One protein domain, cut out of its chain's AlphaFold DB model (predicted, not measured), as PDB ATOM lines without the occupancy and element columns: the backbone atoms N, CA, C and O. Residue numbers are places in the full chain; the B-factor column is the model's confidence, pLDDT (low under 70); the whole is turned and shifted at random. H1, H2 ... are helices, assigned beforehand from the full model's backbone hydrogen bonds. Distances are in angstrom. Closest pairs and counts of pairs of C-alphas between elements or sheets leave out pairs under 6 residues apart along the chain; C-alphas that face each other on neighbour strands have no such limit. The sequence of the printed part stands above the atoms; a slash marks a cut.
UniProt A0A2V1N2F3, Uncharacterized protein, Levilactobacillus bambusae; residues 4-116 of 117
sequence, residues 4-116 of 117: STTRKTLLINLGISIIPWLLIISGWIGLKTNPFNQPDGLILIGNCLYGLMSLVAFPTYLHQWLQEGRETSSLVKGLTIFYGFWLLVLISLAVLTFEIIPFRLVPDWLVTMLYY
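This is residues 4 to 116 of the 117 residues of an uncharacterized protein of Levilactobacillus bambusae (UniProt A0A2V1N2F3). Three long helices zigzag as an up-and-down bundle, each against the one before, H2 crossing H3; short H4 lies beyond H3. All helix, the printed part has 113 residues and four named helices, H1 to H4. It is only just loose, close to extended: radius of gyration of the C-alphas 19.9 A, spans 68 by 41 by 20 A.

H1, residues 4 to 33, 43.6 A, begins at C-alpha (26.249, 33.101, 175.460). H2 is residues 41 to 68, 39.6 A, H3 74 to 100, 39.0 A, and H4 108 to 115, ending at C-alpha (-0.855, 75.982, 220.353).

H1 touches H2 with residues 20 to 27 alone, a hairpin at a shallow tilt, 25 degrees; closest C-alphas Gly 27 and Ile 43, 5.7 A. H2 and H3 touch, a hairpin at a steep tilt, 44 degrees; closest C-alphas Gly 51 and Leu 90, 4.8 A. H4 is apart. In H3 and H4 every O i to N i+4 pair is within hydrogen-bond range.

The printed part has no cut; 55 residues have pLDDT under 70.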
ATOM      1  N   SER A   4      26.019  33.334 174.029       60.56
ATOM      2  CA  SER A   4      26.249  33.101 175.460       60.56
ATOM      3  C   SER A   4      25.675  34.218 176.341       60.56
ATOM      4  O   SER A   4      25.078  33.947 177.384       60.56
ATOM      5  N   THR A   5      25.800  35.476 175.912       60.59
ATOM      6  CA  THR A   5      25.380  36.641 176.701       60.59
ATOM      7  C   THR A   5      23.856  36.726 176.778       60.59
ATOM      8  O   THR A   5      23.300  36.905 177.857       60.59
ATOM      9  N   THR A   6      23.170  36.466 175.663       63.41
ATOM     10  CA  THR A   6      21.702  36.468 175.582       63.41
ATOM     11  C   THR A   6      21.070  35.392 176.469       63.41
ATOM     12  O   THR A   6      20.074  35.657 177.140       63.41
ATOM     13  N   ARG A   7      21.665  34.188 176.541       64.19
ATOM     14  CA  ARG A   7      21.187  33.113 177.432       64.19
ATOM     15  C   ARG A   7      21.307  33.476 178.909       64.19
ATOM     16  O   ARG A   7      20.389  33.190 179.669       64.19
ATOM     17  N   LYS A   8      22.410  34.105 179.319       70.56
ATOM     18  CA  LYS A   8      22.610  34.521 180.716       70.56
ATOM     19  C   LYS A   8      21.595  35.583 181.131       70.56
ATOM     20  O   LYS A   8      20.962  35.431 182.169       70.56
ATOM     21  N   THR A   9      21.374  36.593 180.291       69.50
ATOM     22  CA  THR A   9      20.359  37.630 180.533       69.50
ATOM     23  C   THR A   9      18.953  37.037 180.613       69.50
ATOM     24  O   THR A   9      18.178  37.408 181.490       69.50
ATOM     25  N   LEU A  10      18.636  36.062 179.755       69.19
ATOM     26  CA  LEU A  10      17.349  35.368 179.782       69.19
ATOM     27  C   LEU A  10      17.147  34.567 181.078       69.19
ATOM     28  O   LEU A  10      16.085  34.659 181.683       69.19
ATOM     29  N   LEU A  11      18.163  33.824 181.529       75.31
ATOM     30  CA  LEU A  11      18.110  33.055 182.779       75.31
ATOM     31  C   LEU A  11      17.989  33.954 184.014       75.31
ATOM     32  O   LEU A  11      17.229  33.633 184.923       75.31
ATOM     33  N   ILE A  12      18.695  35.088 184.033       76.00
ATOM     34  CA  ILE A  12      18.596  36.079 185.112       76.00
ATOM     35  C   ILE A  12      17.187  36.674 185.147       76.00
ATOM     36  O   ILE A  12      16.555  36.667 186.198       76.00
ATOM     37  N   ASN A  13      16.659  37.107 184.002       69.94
ATOM     38  CA  ASN A  13      15.308  37.660 183.921       69.94
ATOM     39  C   ASN A  13      14.231  36.625 184.289       69.94
ATOM     40  O   ASN A  13      13.256  36.966 184.954       69.94
ATOM     41  N   LEU A  14      14.421  35.356 183.918       70.62
ATOM     42  CA  LEU A  14      13.551  34.257 184.342       70.62
ATOM     43  C   LEU A  14      13.618  34.032 185.854       70.62
ATOM     44  O   LEU A  14      12.570  33.952 186.487       70.62
ATOM     45  N   GLY A  15      14.815  33.981 186.442       71.62
ATOM     46  CA  GLY A  15      14.989  33.835 187.889       71.62
ATOM     47  C   GLY A  15      14.347  34.987 188.663       71.62
ATOM     48  O   GLY A  15      13.582  34.756 189.597       71.62
ATOM     49  N   ILE A  16      14.575  36.217 188.200       68.88
ATOM     50  CA  ILE A  16      13.963  37.436 188.735       68.88
ATOM     51  C   ILE A  16      12.431  37.393 188.606       68.88
ATOM     52  O   ILE A  16      11.751  37.868 189.508       68.88
ATOM     53  N   SER A  17      11.881  36.757 187.564       67.00
ATOM     54  CA  SER A  17      10.429  36.574 187.410       67.00
ATOM     55  C   SER A  17       9.840  35.459 188.286       67.00
ATOM     56  O   SER A  17       8.726  35.606 188.773       67.00
ATOM     57  N   ILE A  18      10.573  34.361 188.518       70.75
ATOM     58  CA  ILE A  18      10.070  33.153 189.200       70.75
ATOM     59  C   ILE A  18      10.071  33.312 190.719       70.75
ATOM     60  O   ILE A  18       9.130  32.867 191.376       70.75
ATOM     61  N   ILE A  19      11.098  33.957 191.285       69.75
ATOM     62  CA  ILE A  19      11.176  34.231 192.730       69.75
ATOM     63  C   ILE A  19       9.889  34.933 193.224       69.75
ATOM     64  O   ILE A  19       9.346  34.534 194.257       69.75
ATOM     65  N   PRO A  20       9.316  35.890 192.466       62.94
ATOM     66  CA  PRO A  20       8.002  36.445 192.727       62.94
ATOM     67  C   PRO A  20       6.832  35.475 192.821       62.94
ATOM     68  O   PRO A  20       6.022  35.543 193.739       62.94
ATOM     69  N   TRP A  21       6.742  34.530 191.902       63.69
ATOM     70  CA  TRP A  21       5.659  33.554 191.934       63.69
ATOM     71  C   TRP A  21       5.803  32.568 193.093       63.69
ATOM     72  O   TRP A  21       4.801  32.167 193.686       63.69
ATOM     73  N   LEU A  22       7.036  32.221 193.468       66.94
ATOM     74  CA  LEU A  22       7.295  31.284 194.560       66.94
ATOM     75  C   LEU A  22       6.883  31.832 195.936       66.94
ATOM     76  O   LEU A  22       6.292  31.069 196.702       66.94
ATOM     77  N   LEU A  23       7.117  33.118 196.253       62.78
ATOM     78  CA  LEU A  23       6.642  33.654 197.544       62.78
ATOM     79  C   LEU A  23       5.137  33.968 197.539       62.78
ATOM     80  O   LEU A  23       4.513  33.888 198.591       62.78
ATOM     81  N   ILE A  24       4.518  34.251 196.381       63.34
ATOM     82  CA  ILE A  24       3.046  34.331 196.274       63.34
ATOM     83  C   ILE A  24       2.420  32.978 196.621       63.34
ATOM     84  O   ILE A  24       1.485  32.910 197.416       63.34
ATOM     85  N   ILE A  25       2.951  31.893 196.050       67.06
ATOM     86  CA  ILE A  25       2.463  30.538 196.322       67.06
ATOM     87  C   ILE A  25       2.673  30.185 197.800       67.06
ATOM     88  O   ILE A  25       1.752  29.661 198.424       67.06
ATOM     89  N   SER A  26       3.830  30.505 198.388       64.31
ATOM     90  CA  SER A  26       4.076  30.213 199.806       64.31
ATOM     91  C   SER A  26       3.202  31.053 200.747       64.31
ATOM     92  O   SER A  26       2.640  30.501 201.692       64.31
ATOM     93  N   GLY A  27       3.004  32.344 200.458       60.41
ATOM     94  CA  GLY A  27       2.098  33.217 201.209       60.41
ATOM     95  C   GLY A  27       0.634  32.773 201.112       60.41
ATOM     96  O   GLY A  27      -0.085  32.767 202.109       60.41
ATOM     97  N   TRP A  28       0.204  32.312 199.934       61.56
ATOM     98  CA  TRP A  28      -1.138  31.767 199.711       61.56
ATOM     99  C   TRP A  28      -1.365  30.423 200.419       61.56
ATOM    100  O   TRP A  28      -2.449  30.167 200.946       61.56
ATOM    101  N   ILE A  29      -0.348  29.555 200.453       63.53
ATOM    102  CA  ILE A  29      -0.392  28.304 201.222       63.53
ATOM    103  C   ILE A  29      -0.481  28.611 202.724       63.53
ATOM    104  O   ILE A  29      -1.308  28.004 203.401       63.53
ATOM    105  N   GLY A  30       0.285  29.592 203.220       57.88
ATOM    106  CA  GLY A  30       0.221  30.053 204.614       57.88
ATOM    107  C   GLY A  30      -1.183  30.511 205.027       57.88
ATOM    108  O   GLY A  30      -1.727  30.011 206.015       57.88
ATOM    109  N   LEU A  31      -1.825  31.336 204.190       55.28
ATOM    110  CA  LEU A  31      -3.215  31.791 204.356       55.28
ATOM    111  C   LEU A  31      -4.225  30.647 204.477       55.28
ATOM    112  O   LEU A  31      -5.152  30.711 205.281       55.28
ATOM    113  N   LYS A  32      -4.063  29.591 203.672       57.25
ATOM    114  CA  LYS A  32      -4.955  28.423 203.727       57.25
ATOM    115  C   LYS A  32      -4.796  27.621 205.015       57.25
ATOM    116  O   LYS A  32      -5.747  26.961 205.423       57.25
ATOM    117  N   THR A  33      -3.614  27.652 205.627       59.38
ATOM    118  CA  THR A  33      -3.326  26.883 206.842       59.38
ATOM    119  C   THR A  33      -3.729  27.593 208.135       59.38
ATOM    120  O   THR A  33      -4.050  26.900 209.094       59.38
ATOM    121  N   ASN A  34      -3.797  28.931 208.161       54.66
ATOM    122  CA  ASN A  34      -4.255  29.706 209.325       54.66
ATOM    123  C   ASN A  34      -5.272  30.798 208.930       54.66
ATOM    124  O   ASN A  34      -4.934  31.976 208.859       54.66
ATOM    125  N   PRO A  35      -6.546  30.434 208.698       51.91
ATOM    126  CA  PRO A  35      -7.554  31.370 208.193       51.91
ATOM    127  C   PRO A  35      -8.097  32.391 209.217       51.91
ATOM    128  O   PRO A  35      -8.909  33.234 208.848       51.91
ATOM    129  N   PHE A  36      -7.680  32.349 210.489       48.28
ATOM    130  CA  PHE A  36      -8.267  33.162 211.562       48.28
ATOM    131  C   PHE A  36      -7.191  33.752 212.489       48.28
ATOM    132  O   PHE A  36      -6.802  33.089 213.444       48.28
ATOM    133  N   ASN A  37      -6.722  34.986 212.231       48.09
ATOM    134  CA  ASN A  37      -6.794  36.095 213.215       48.09
ATOM    135  C   ASN A  37      -5.956  37.351 212.942       48.09
ATOM    136  O   ASN A  37      -5.979  38.259 213.767       48.09
ATOM    137  N   GLN A  38      -5.269  37.480 211.816       50.06
ATOM    138  CA  GLN A  38      -4.666  38.742 211.370       50.06
ATOM    139  C   GLN A  38      -4.196  38.540 209.926       50.06
ATOM    140  O   GLN A  38      -3.953  37.394 209.549       50.06
ATOM    141  N   PRO A  39      -4.065  39.586 209.087       52.97
ATOM    142  CA  PRO A  39      -3.237  39.455 207.897       52.97
ATOM    143  C   PRO A  39      -1.855  39.019 208.392       52.97
ATOM    144  O   PRO A  39      -1.173  39.806 209.047       52.97
ATOM    145  N   ASP A  40      -1.512  37.744 208.181       58.72
ATOM    146  CA  ASP A  40      -0.261  37.158 208.654       58.72
ATOM    147  C   ASP A  40       0.854  38.133 208.301       58.72
ATOM    148  O   ASP A  40       1.006  38.504 207.134       58.72
ATOM    149  N   GLY A  41       1.630  38.576 209.294       61.84
ATOM    150  CA  GLY A  41       2.734  39.510 209.068       61.84
ATOM    151  C   GLY A  41       3.652  39.046 207.931       61.84
ATOM    152  O   GLY A  41       4.230  39.871 207.241       61.84
ATOM    153  N   LEU A  42       3.693  37.739 207.653       63.88
ATOM    154  CA  LEU A  42       4.332  37.122 206.490       63.88
ATOM    155  C   LEU A  42       3.824  37.631 205.131       63.88
ATOM    156  O   LEU A  42       4.637  37.879 204.246       63.88
ATOM    157  N   ILE A  43       2.515  37.807 204.945       68.81
ATOM    158  CA  ILE A  43       1.925  38.338 203.704       68.81
ATOM    159  C   ILE A  43       2.295  39.811 203.552       68.81
ATOM    160  O   ILE A  43       2.676  40.251 202.470       68.81
ATOM    161  N   LEU A  44       2.211  40.571 204.647       69.50
ATOM    162  CA  LEU A  44       2.567  41.987 204.664       69.50
ATOM    163  C   LEU A  44       4.060  42.183 204.367       69.50
ATOM    164  O   LEU A  44       4.418  42.984 203.507       69.50
ATOM    165  N   ILE A  45       4.921  41.403 205.023       71.19
ATOM    166  CA  ILE A  45       6.368  41.368 204.782       71.19
ATOM    167  C   ILE A  45       6.646  40.949 203.338       71.19
ATOM    168  O   ILE A  45       7.457  41.590 202.677       71.19
ATOM    169  N   GLY A  46       5.948  39.935 202.822       72.31
ATOM    170  CA  GLY A  46       6.054  39.504 201.428       72.31
ATOM    171  C   GLY A  46       5.732  40.633 200.451       72.31
ATOM    172  O   GLY A  46       6.544  40.945 199.584       72.31
ATOM    173  N   ASN A  47       4.599  41.314 200.635       72.50
ATOM    174  CA  ASN A  47       4.195  42.452 199.806       72.50
ATOM    175  C   ASN A  47       5.180  43.631 199.904       72.50
ATOM    176  O   ASN A  47       5.512  44.236 198.883       72.50
ATOM    177  N   CYS A  48       5.700  43.932 201.098       72.56
ATOM    178  CA  CYS A  48       6.733  44.956 201.285       72.56
ATOM    179  C   CYS A  48       8.042  44.593 200.572       72.56
ATOM    180  O   CYS A  48       8.614  45.431 199.876       72.56
ATOM    181  N   LEU A  49       8.502  43.344 200.695       78.75
ATOM    182  CA  LEU A  49       9.684  42.852 199.986       78.75
ATOM    183  C   LEU A  49       9.491  42.948 198.466       78.75
ATOM    184  O   LEU A  49      10.403  43.389 197.768       78.75
ATOM    185  N   TYR A  50       8.297  42.629 197.955       75.25
ATOM    186  CA  TYR A  50       7.977  42.791 196.535       75.25
ATOM    187  C   TYR A  50       8.013  44.228 196.068       75.25
ATOM    188  O   TYR A  50       8.587  44.520 195.016       75.25
ATOM    189  N   GLY A  51       7.436  45.130 196.847       77.38
ATOM    190  CA  GLY A  51       7.538  46.549 196.577       77.38
ATOM    191  C   GLY A  51       8.987  47.026 196.507       77.38
ATOM    192  O   GLY A  51       9.362  47.729 195.569       77.38
ATOM    193  N   LEU A  52       9.822  46.612 197.462       79.25
ATOM    194  CA  LEU A  52      11.237  46.990 197.507       79.25
ATOM    195  C   LEU A  52      12.027  46.418 196.325       79.25
ATOM    196  O   LEU A  52      12.842  47.120 195.731       79.25
ATOM    197  N   MET A  53      11.762  45.174 195.922       80.00
ATOM    198  CA  MET A  53      12.357  44.621 194.699       80.00
ATOM    199  C   MET A  53      11.875  45.377 193.455       80.00
ATOM    200  O   MET A  53      12.666  45.633 192.545       80.00
ATOM    201  N   SER A  54      10.606  45.792 193.431       82.19
ATOM    202  CA  SER A  54      10.025  46.572 192.334       82.19
ATOM    203  C   SER A  54      10.671  47.947 192.195       82.19
ATOM    204  O   SER A  54      10.896  48.381 191.071       82.19
ATOM    205  N   LEU A  55      11.054  48.593 193.300       80.94
ATOM    206  CA  LEU A  55      11.799  49.860 193.296       80.94
ATOM    207  C   LEU A  55      13.113  49.781 192.506       80.94
ATOM    208  O   LEU A  55      13.486  50.749 191.849       80.94
ATOM    209  N   VAL A  56      13.800  48.638 192.545       82.12
ATOM    210  CA  VAL A  56      15.085  48.438 191.853       82.12
ATOM    211  C   VAL A  56      14.881  47.898 190.434       82.12
ATOM    212  O   VAL A  56      15.528  48.338 189.479       82.12
ATOM    213  N   ALA A  57      13.965  46.945 190.275       80.88
ATOM    214  CA  ALA A  57      13.732  46.263 189.009       80.88
ATOM    215  C   ALA A  57      12.981  47.142 187.996       80.88
ATOM    216  O   ALA A  57      13.334  47.159 186.815       80.88
ATOM    217  N   PHE A  58      11.975  47.903 188.442       83.38
ATOM    218  CA  PHE A  58      11.135  48.709 187.555       83.38
ATOM    219  C   PHE A  58      11.927  49.755 186.754       83.38
ATOM    220  O   PHE A  58      11.792  49.743 185.532       83.38
ATOM    221  N   PRO A  59      12.797  50.597 187.352       83.06
ATOM    222  CA  PRO A  59      13.580  51.569 186.588       83.06
ATOM    223  C   PRO A  59      14.493  50.903 185.559       83.06
ATOM    224  O   PRO A  59      14.672  51.435 184.470       83.06
ATOM    225  N   THR A  60      15.029  49.724 185.881       86.38
ATOM    226  CA  THR A  60      15.915  48.967 184.989       86.38
ATOM    227  C   THR A  60      15.170  48.505 183.737       86.38
ATOM    228  O   THR A  60      15.606  48.772 182.616       86.38
ATOM    229  N   TYR A  61      14.013  47.860 183.912       84.75
ATOM    230  CA  TYR A  61      13.208  47.380 182.785       84.75
ATOM    231  C   TYR A  61      12.520  48.518 182.028       84.75
ATOM    232  O   TYR A  61      12.443  48.474 180.800       84.75
ATOM    233  N   LEU A  62      12.102  49.574 182.733       86.38
ATOM    234  CA  LEU A  62      11.567  50.786 182.120       86.38
ATOM    235  C   LEU A  62      12.628  51.473 181.258       86.38
ATOM    236  O   LEU A  62      12.336  51.854 180.132       86.38
ATOM    237  N   HIS A  63      13.862  51.598 181.748       86.50
ATOM    238  CA  HIS A  63      14.957  52.179 180.979       86.50
ATOM    239  C   HIS A  63      15.261  51.357 179.725       86.50
ATOM    240  O   HIS A  63      15.367  51.922 178.638       86.50
ATOM    241  N   GLN A  64      15.322  50.027 179.852       84.38
ATOM    242  CA  GLN A  64      15.514  49.140 178.708       84.38
ATOM    243  C   GLN A  64      14.382  49.278 177.678       84.38
ATOM    244  O   GLN A  64      14.637  49.346 176.477       84.38
ATOM    245  N   TRP A  65      13.131  49.383 178.134       85.25
ATOM    246  CA  TRP A  65      11.998  49.622 177.245       85.25
ATOM    247  C   TRP A  65      12.083  51.000 176.575       85.25
ATOM    248  O   TRP A  65      11.894  51.103 175.368       85.25
ATOM    249  N   LEU A  66      12.440  52.056 177.302       86.56
ATOM    250  CA  LEU A  66      12.592  53.390 176.715       86.56
ATOM    251  C   LEU A  66      13.726  53.457 175.680       86.56
ATOM    252  O   LEU A  66      13.588  54.178 174.695       86.56
ATOM    253  N   GLN A  67      14.812  52.702 175.867       86.06
ATOM    254  CA  GLN A  67      15.927  52.656 174.915       86.06
ATOM    255  C   GLN A  67      15.621  51.826 173.663       86.06
ATOM    256  O   GLN A  67      15.903  52.267 172.552       86.06
ATOM    257  N   GLU A  68      15.052  50.631 173.825       85.94
ATOM    258  CA  GLU A  68      14.776  49.709 172.710       85.94
ATOM    259  C   GLU A  68      13.413  49.995 172.032       85.94
ATOM    260  O   GLU A  68      13.124  49.523 170.930       85.94
ATOM    261  N   GLY A  69      12.553  50.789 172.676       80.50
ATOM    262  CA  GLY A  69      11.287  51.287 172.147       80.50
ATOM    263  C   GLY A  69      10.313  50.186 171.716       80.50
ATOM    264  O   GLY A  69       9.708  49.482 172.529       80.50
ATOM    265  N   ARG A  70      10.076  50.076 170.401       71.69
ATOM    266  CA  ARG A  70       9.182  49.043 169.844       71.69
ATOM    267  C   ARG A  70       9.847  47.671 169.786       71.69
ATOM    268  O   ARG A  70       9.126  46.679 169.920       71.69
ATOM    269  N   GLU A  71      11.172  47.621 169.656       82.06
ATOM    270  CA  GLU A  71      11.950  46.383 169.506       82.06
ATOM    271  C   GLU A  71      12.184  45.643 170.827       82.06
ATOM    272  O   GLU A  71      12.645  44.502 170.827       82.06
ATOM    273  N   THR A  72      11.795  46.238 171.956       79.44
ATOM    274  CA  THR A  72      11.932  45.598 173.262       79.44
ATOM    275  C   THR A  72      11.151  44.284 173.320       79.44
ATOM    276  O   THR A  72       9.961  44.220 172.969       79.44
ATOM    277  N   SER A  73      11.816  43.243 173.828       81.62
ATOM    278  CA  SER A  73      11.244  41.912 174.036       81.62
ATOM    279  C   SER A  73       9.931  41.966 174.831       81.62
ATOM    280  O   SER A  73       9.803  42.715 175.804       81.62
ATOM    281  N   SER A  74       8.964  41.122 174.455       80.94
ATOM    282  CA  SER A  74       7.689  40.957 175.173       80.94
ATOM    283  C   SER A  74       7.885  40.639 176.656       80.94
ATOM    284  O   SER A  74       7.085  41.066 177.487       80.94
ATOM    285  N   LEU A  75       8.980  39.957 176.998       78.94
ATOM    286  CA  LEU A  75       9.341  39.633 178.371       78.94
ATOM    287  C   LEU A  75       9.693  40.888 179.181       78.94
ATOM    288  O   LEU A  75       9.195  41.053 180.288       78.94
ATOM    289  N   VAL A  76      10.484  41.807 178.625       81.81
ATOM    290  CA  VAL A  76      10.860  43.066 179.298       81.81
ATOM    291  C   VAL A  76       9.640  43.969 179.483       81.81
ATOM    292  O   VAL A  76       9.460  44.552 180.552       81.81
ATOM    293  N   LYS A  77       8.751  44.028 178.482       82.44
ATOM    294  CA  LYS A  77       7.465  44.739 178.591       82.44
ATOM    295  C   LYS A  77       6.605  44.148 179.714       82.44
ATOM    296  O   LYS A  77       6.103  44.890 180.555       82.44
ATOM    297  N   GLY A  78       6.506  42.819 179.775       83.62
ATOM    298  CA  GLY A  78       5.795  42.104 180.837       83.62
ATOM    299  C   GLY A  78       6.375  42.367 182.228       83.62
ATOM    300  O   GLY A  78       5.625  42.688 183.147       83.62
ATOM    301  N   LEU A  79       7.703  42.314 182.375       83.94
ATOM    302  CA  LEU A  79       8.381  42.623 183.637       83.94
ATOM    303  C   LEU A  79       8.175  44.082 184.050       83.94
ATOM    304  O   LEU A  79       7.915  44.345 185.218       83.94
ATOM    305  N   THR A  80       8.216  45.024 183.105       86.88
ATOM    306  CA  THR A  80       7.968  46.441 183.407       86.88
ATOM    307  C   THR A  80       6.555  46.654 183.947       86.88
ATOM    308  O   THR A  80       6.386  47.322 184.963       86.88
ATOM    309  N   ILE A  81       5.541  46.050 183.317       86.25
ATOM    310  CA  ILE A  81       4.149  46.137 183.788       86.25
ATOM    311  C   ILE A  81       4.001  45.459 185.156       86.25
ATOM    312  O   ILE A  81       3.394  46.028 186.059       86.25
ATOM    313  N   PHE A  82       4.586  44.272 185.330       85.19
ATOM    314  CA  PHE A  82       4.523  43.510 186.577       85.19
ATOM    315  C   PHE A  82       5.141  44.273 187.756       85.19
ATOM    316  O   PHE A  82       4.486  44.459 188.782       85.19
ATOM    317  N   TYR A  83       6.375  44.763 187.607       84.12
ATOM    318  CA  TYR A  83       7.038  45.541 188.654       84.12
ATOM    319  C   TYR A  83       6.399  46.918 188.846       84.12
ATOM    320  O   TYR A  83       6.331  47.396 189.973       84.12
ATOM    321  N   GLY A  84       5.868  47.536 187.788       85.19
ATOM    322  CA  GLY A  84       5.107  48.781 187.900       85.19
ATOM    323  C   GLY A  84       3.843  48.612 188.746       85.19
ATOM    324  O   GLY A  84       3.583  49.420 189.634       85.19
ATOM    325  N   PHE A  85       3.093  47.527 188.539       84.19
ATOM    326  CA  PHE A  85       1.921  47.197 189.354       84.19
ATOM    327  C   PHE A  85       2.290  46.988 190.830       84.19
ATOM    328  O   PHE A  85       1.664  47.570 191.713       84.19
ATOM    329  N   TRP A  86       3.338  46.214 191.110       82.06
ATOM    330  CA  TRP A  86       3.789  45.983 192.485       82.06
ATOM    331  C   TRP A  86       4.327  47.242 193.171       82.06
ATOM    332  O   TRP A  86       4.128  47.418 194.374       82.06
ATOM    333  N   LEU A  87       4.950  48.149 192.416       83.00
ATOM    334  CA  LEU A  87       5.346  49.463 192.915       83.00
ATOM    335  C   LEU A  87       4.121  50.278 193.364       83.00
ATOM    336  O   LEU A  87       4.149  50.878 194.434       83.00
ATOM    337  N   LEU A  88       3.029  50.256 192.589       82.19
ATOM    338  CA  LEU A  88       1.775  50.916 192.970       82.19
ATOM    339  C   LEU A  88       1.160  50.301 194.231       82.19
ATOM    340  O   LEU A  88       0.678  51.038 195.092       82.19
ATOM    341  N   VAL A  89       1.203  48.972 194.368       79.81
ATOM    342  CA  VAL A  89       0.747  48.280 195.585       79.81
ATOM    343  C   VAL A  89       1.571  48.718 196.798       79.81
ATOM    344  O   VAL A  89       0.988  49.029 197.835       79.81
ATOM    345  N   LEU A  90       2.901  48.807 196.673       81.00
ATOM    346  CA  LEU A  90       3.765  49.295 197.754       81.00
ATOM    347  C   LEU A  90       3.431  50.733 198.140       81.00
ATOM    348  O   LEU A  90       3.296  51.022 199.324       81.00
ATOM    349  N   ILE A  91       3.312  51.629 197.158       79.94
ATOM    350  CA  ILE A  91       2.989  53.037 197.404       79.94
ATOM    351  C   ILE A  91       1.634  53.140 198.105       79.94
ATOM    352  O   ILE A  91       1.523  53.835 199.108       79.94
ATOM    353  N   SER A  92       0.630  52.397 197.636       75.62
ATOM    354  CA  SER A  92      -0.698  52.367 198.259       75.62
ATOM    355  C   SER A  92      -0.639  51.849 199.696       75.62
ATOM    356  O   SER A  92      -1.259  52.428 200.581       75.62
ATOM    357  N   LEU A  93       0.147  50.798 199.954       73.44
ATOM    358  CA  LEU A  93       0.347  50.252 201.296       73.44
ATOM    359  C   LEU A  93       1.076  51.243 202.213       73.44
ATOM    360  O   LEU A  93       0.699  51.399 203.371       73.44
ATOM    361  N   ALA A  94       2.096  51.930 201.699       73.31
ATOM    362  CA  ALA A  94       2.827  52.955 202.429       73.31
ATOM    363  C   ALA A  94       1.906  54.127 202.787       73.31
ATOM    364  O   ALA A  94       1.835  54.493 203.955       73.31
ATOM    365  N   VAL A  95       1.142  54.654 201.824       74.56
ATOM    366  CA  VAL A  95       0.154  55.725 202.051       74.56
ATOM    367  C   VAL A  95      -0.879  55.298 203.089       74.56
ATOM    368  O   VAL A  95      -1.079  56.023 204.056       74.56
ATOM    369  N   LEU A  96      -1.454  54.098 202.965       66.31
ATOM    370  CA  LEU A  96      -2.403  53.567 203.948       66.31
ATOM    371  C   LEU A  96      -1.768  53.454 205.345       66.31
ATOM    372  O   LEU A  96      -2.406  53.738 206.351       66.31
ATOM    373  N   THR A  97      -0.492  53.075 205.417       62.81
ATOM    374  CA  THR A  97       0.252  53.002 206.680       62.81
ATOM    375  C   THR A  97       0.477  54.393 207.275       62.81
ATOM    376  O   THR A  97       0.305  54.565 208.475       62.81
ATOM    377  N   PHE A  98       0.799  55.407 206.469       56.97
ATOM    378  CA  PHE A  98       0.945  56.789 206.941       56.97
ATOM    379  C   PHE A  98      -0.397  57.441 207.313       56.97
ATOM    380  O   PHE A  98      -0.436  58.225 208.256       56.97
ATOM    381  N   GLU A  99      -1.501  57.085 206.649       53.12
ATOM    382  CA  GLU A  99      -2.857  57.518 207.025       53.12
ATOM    383  C   GLU A  99      -3.418  56.790 208.256       53.12
ATOM    384  O   GLU A  99      -4.297  57.323 208.931       53.12
ATOM    385  N   ILE A 100      -2.876  55.620 208.616       48.50
ATOM    386  CA  ILE A 100      -3.166  54.932 209.887       48.50
ATOM    387  C   ILE A 100      -2.189  55.357 211.006       48.50
ATOM    388  O   ILE A 100      -2.549  55.320 212.184       48.50
ATOM    389  N   ILE A 101      -0.986  55.835 210.658       44.44
ATOM    390  CA  ILE A 101      -0.019  56.482 211.564       44.44
ATOM    391  C   ILE A 101       0.019  58.021 211.375       44.44
ATOM    392  O   ILE A 101       1.088  58.594 211.166       44.44
ATOM    393  N   PRO A 102      -1.095  58.758 211.506       43.22
ATOM    394  CA  PRO A 102      -1.050  60.156 211.864       43.22
ATOM    395  C   PRO A 102      -1.466  60.251 213.342       43.22
ATOM    396  O   PRO A 102      -2.356  59.554 213.820       43.22
ATOM    397  N   PHE A 103      -0.784  61.101 214.104       43.72
ATOM    398  CA  PHE A 103      -1.098  61.501 215.487       43.72
ATOM    399  C   PHE A 103      -0.731  60.608 216.679       43.72
ATOM    400  O   PHE A 103      -0.460  61.178 217.728       43.72
ATOM    401  N   ARG A 104      -0.630  59.273 216.607       47.75
ATOM    402  CA  ARG A 104      -0.354  58.490 217.846       47.75
ATOM    403  C   ARG A 104       1.079  58.559 218.394       47.75
ATOM    404  O   ARG A 104       1.313  58.114 219.512       47.75
ATOM    405  N   LEU A 105       2.025  59.089 217.619       51.66
ATOM    406  CA  LEU A 105       3.436  59.227 218.008       51.66
ATOM    407  C   LEU A 105       3.899  60.683 218.129       51.66
ATOM    408  O   LEU A 105       5.055  60.910 218.474       51.66
ATOM    409  N   VAL A 106       3.027  61.662 217.864       53.91
ATOM    410  CA  VAL A 106       3.325  63.052 218.224       53.91
ATOM    411  C   VAL A 106       3.051  63.162 219.718       53.91
ATOM    412  O   VAL A 106       1.907  62.970 220.122       53.91
ATOM    413  N   PRO A 107       4.063  63.417 220.559       61.22
ATOM    414  CA  PRO A 107       3.824  63.546 221.984       61.22
ATOM    415  C   PRO A 107       2.874  64.719 222.236       61.22
ATOM    416  O   PRO A 107       3.088  65.803 221.689       61.22
ATOM    417  N   ASP A 108       1.867  64.534 223.091       64.88
ATOM    418  CA  ASP A 108       0.852  65.559 223.387       64.88
ATOM    419  C   ASP A 108       1.466  66.909 223.803       64.88
ATOM    420  O   ASP A 108       0.919  67.981 223.531       64.88
ATOM    421  N   TRP A 109       2.659  66.878 224.407       73.75
ATOM    422  CA  TRP A 109       3.394  68.076 224.801       73.75
ATOM    423  C   TRP A 109       3.863  68.922 223.607       73.75
ATOM    424  O   TRP A 109       3.875  70.144 223.720       73.75
ATOM    425  N   LEU A 110       4.182  68.315 222.458       64.06
ATOM    426  CA  LEU A 110       4.607  69.031 221.249       64.06
ATOM    427  C   LEU A 110       3.422  69.743 220.579       64.06
ATOM    428  O   LEU A 110       3.553  70.879 220.132       64.06
ATOM    429  N   VAL A 111       2.250  69.100 220.569       64.75
ATOM    430  CA  VAL A 111       1.000  69.706 220.075       64.75
ATOM    431  C   VAL A 111       0.595  70.880 220.961       64.75
ATOM    432  O   VAL A 111       0.230  71.939 220.458       64.75
ATOM    433  N   THR A 112       0.724  70.714 222.279       68.88
ATOM    434  CA  THR A 112       0.426  71.773 223.247       68.88
ATOM    435  C   THR A 112       1.373  72.959 223.065       68.88
ATOM    436  O   THR A 112       0.919  74.096 223.028       68.88
ATOM    437  N   MET A 113       2.674  72.724 222.873       66.50
ATOM    438  CA  MET A 113       3.653  73.804 222.713       66.50
ATOM    439  C   MET A 113       3.406  74.668 221.466       66.50
ATOM    440  O   MET A 113       3.599  75.878 221.522       66.50
ATOM    441  N   LEU A 114       2.939  74.067 220.368       59.56
ATOM    442  CA  LEU A 114       2.610  74.781 219.129       59.56
ATOM    443  C   LEU A 114       1.299  75.579 219.208       59.56
ATOM    444  O   LEU A 114       1.092  76.467 218.391       59.56
ATOM    445  N   TYR A 115       0.422  75.281 220.171       60.62
ATOM    446  CA  TYR A 115      -0.855  75.982 220.353       60.62
ATOM    447  C   TYR A 115      -0.740  77.267 221.192       60.62
ATOM    448  O   TYR A 115      -1.677  78.060 221.225       60.62
ATOM    449  N   TYR A 116       0.384  77.454 221.891       60.72
ATOM    450  CA  TYR A 116       0.639  78.587 222.793       60.72
ATOM    451  C   TYR A 116       1.753  79.535 222.297       60.72
ATOM    452  O   TYR A 116       2.242  80.352 223.079       60.72
TER     453      TYR A 116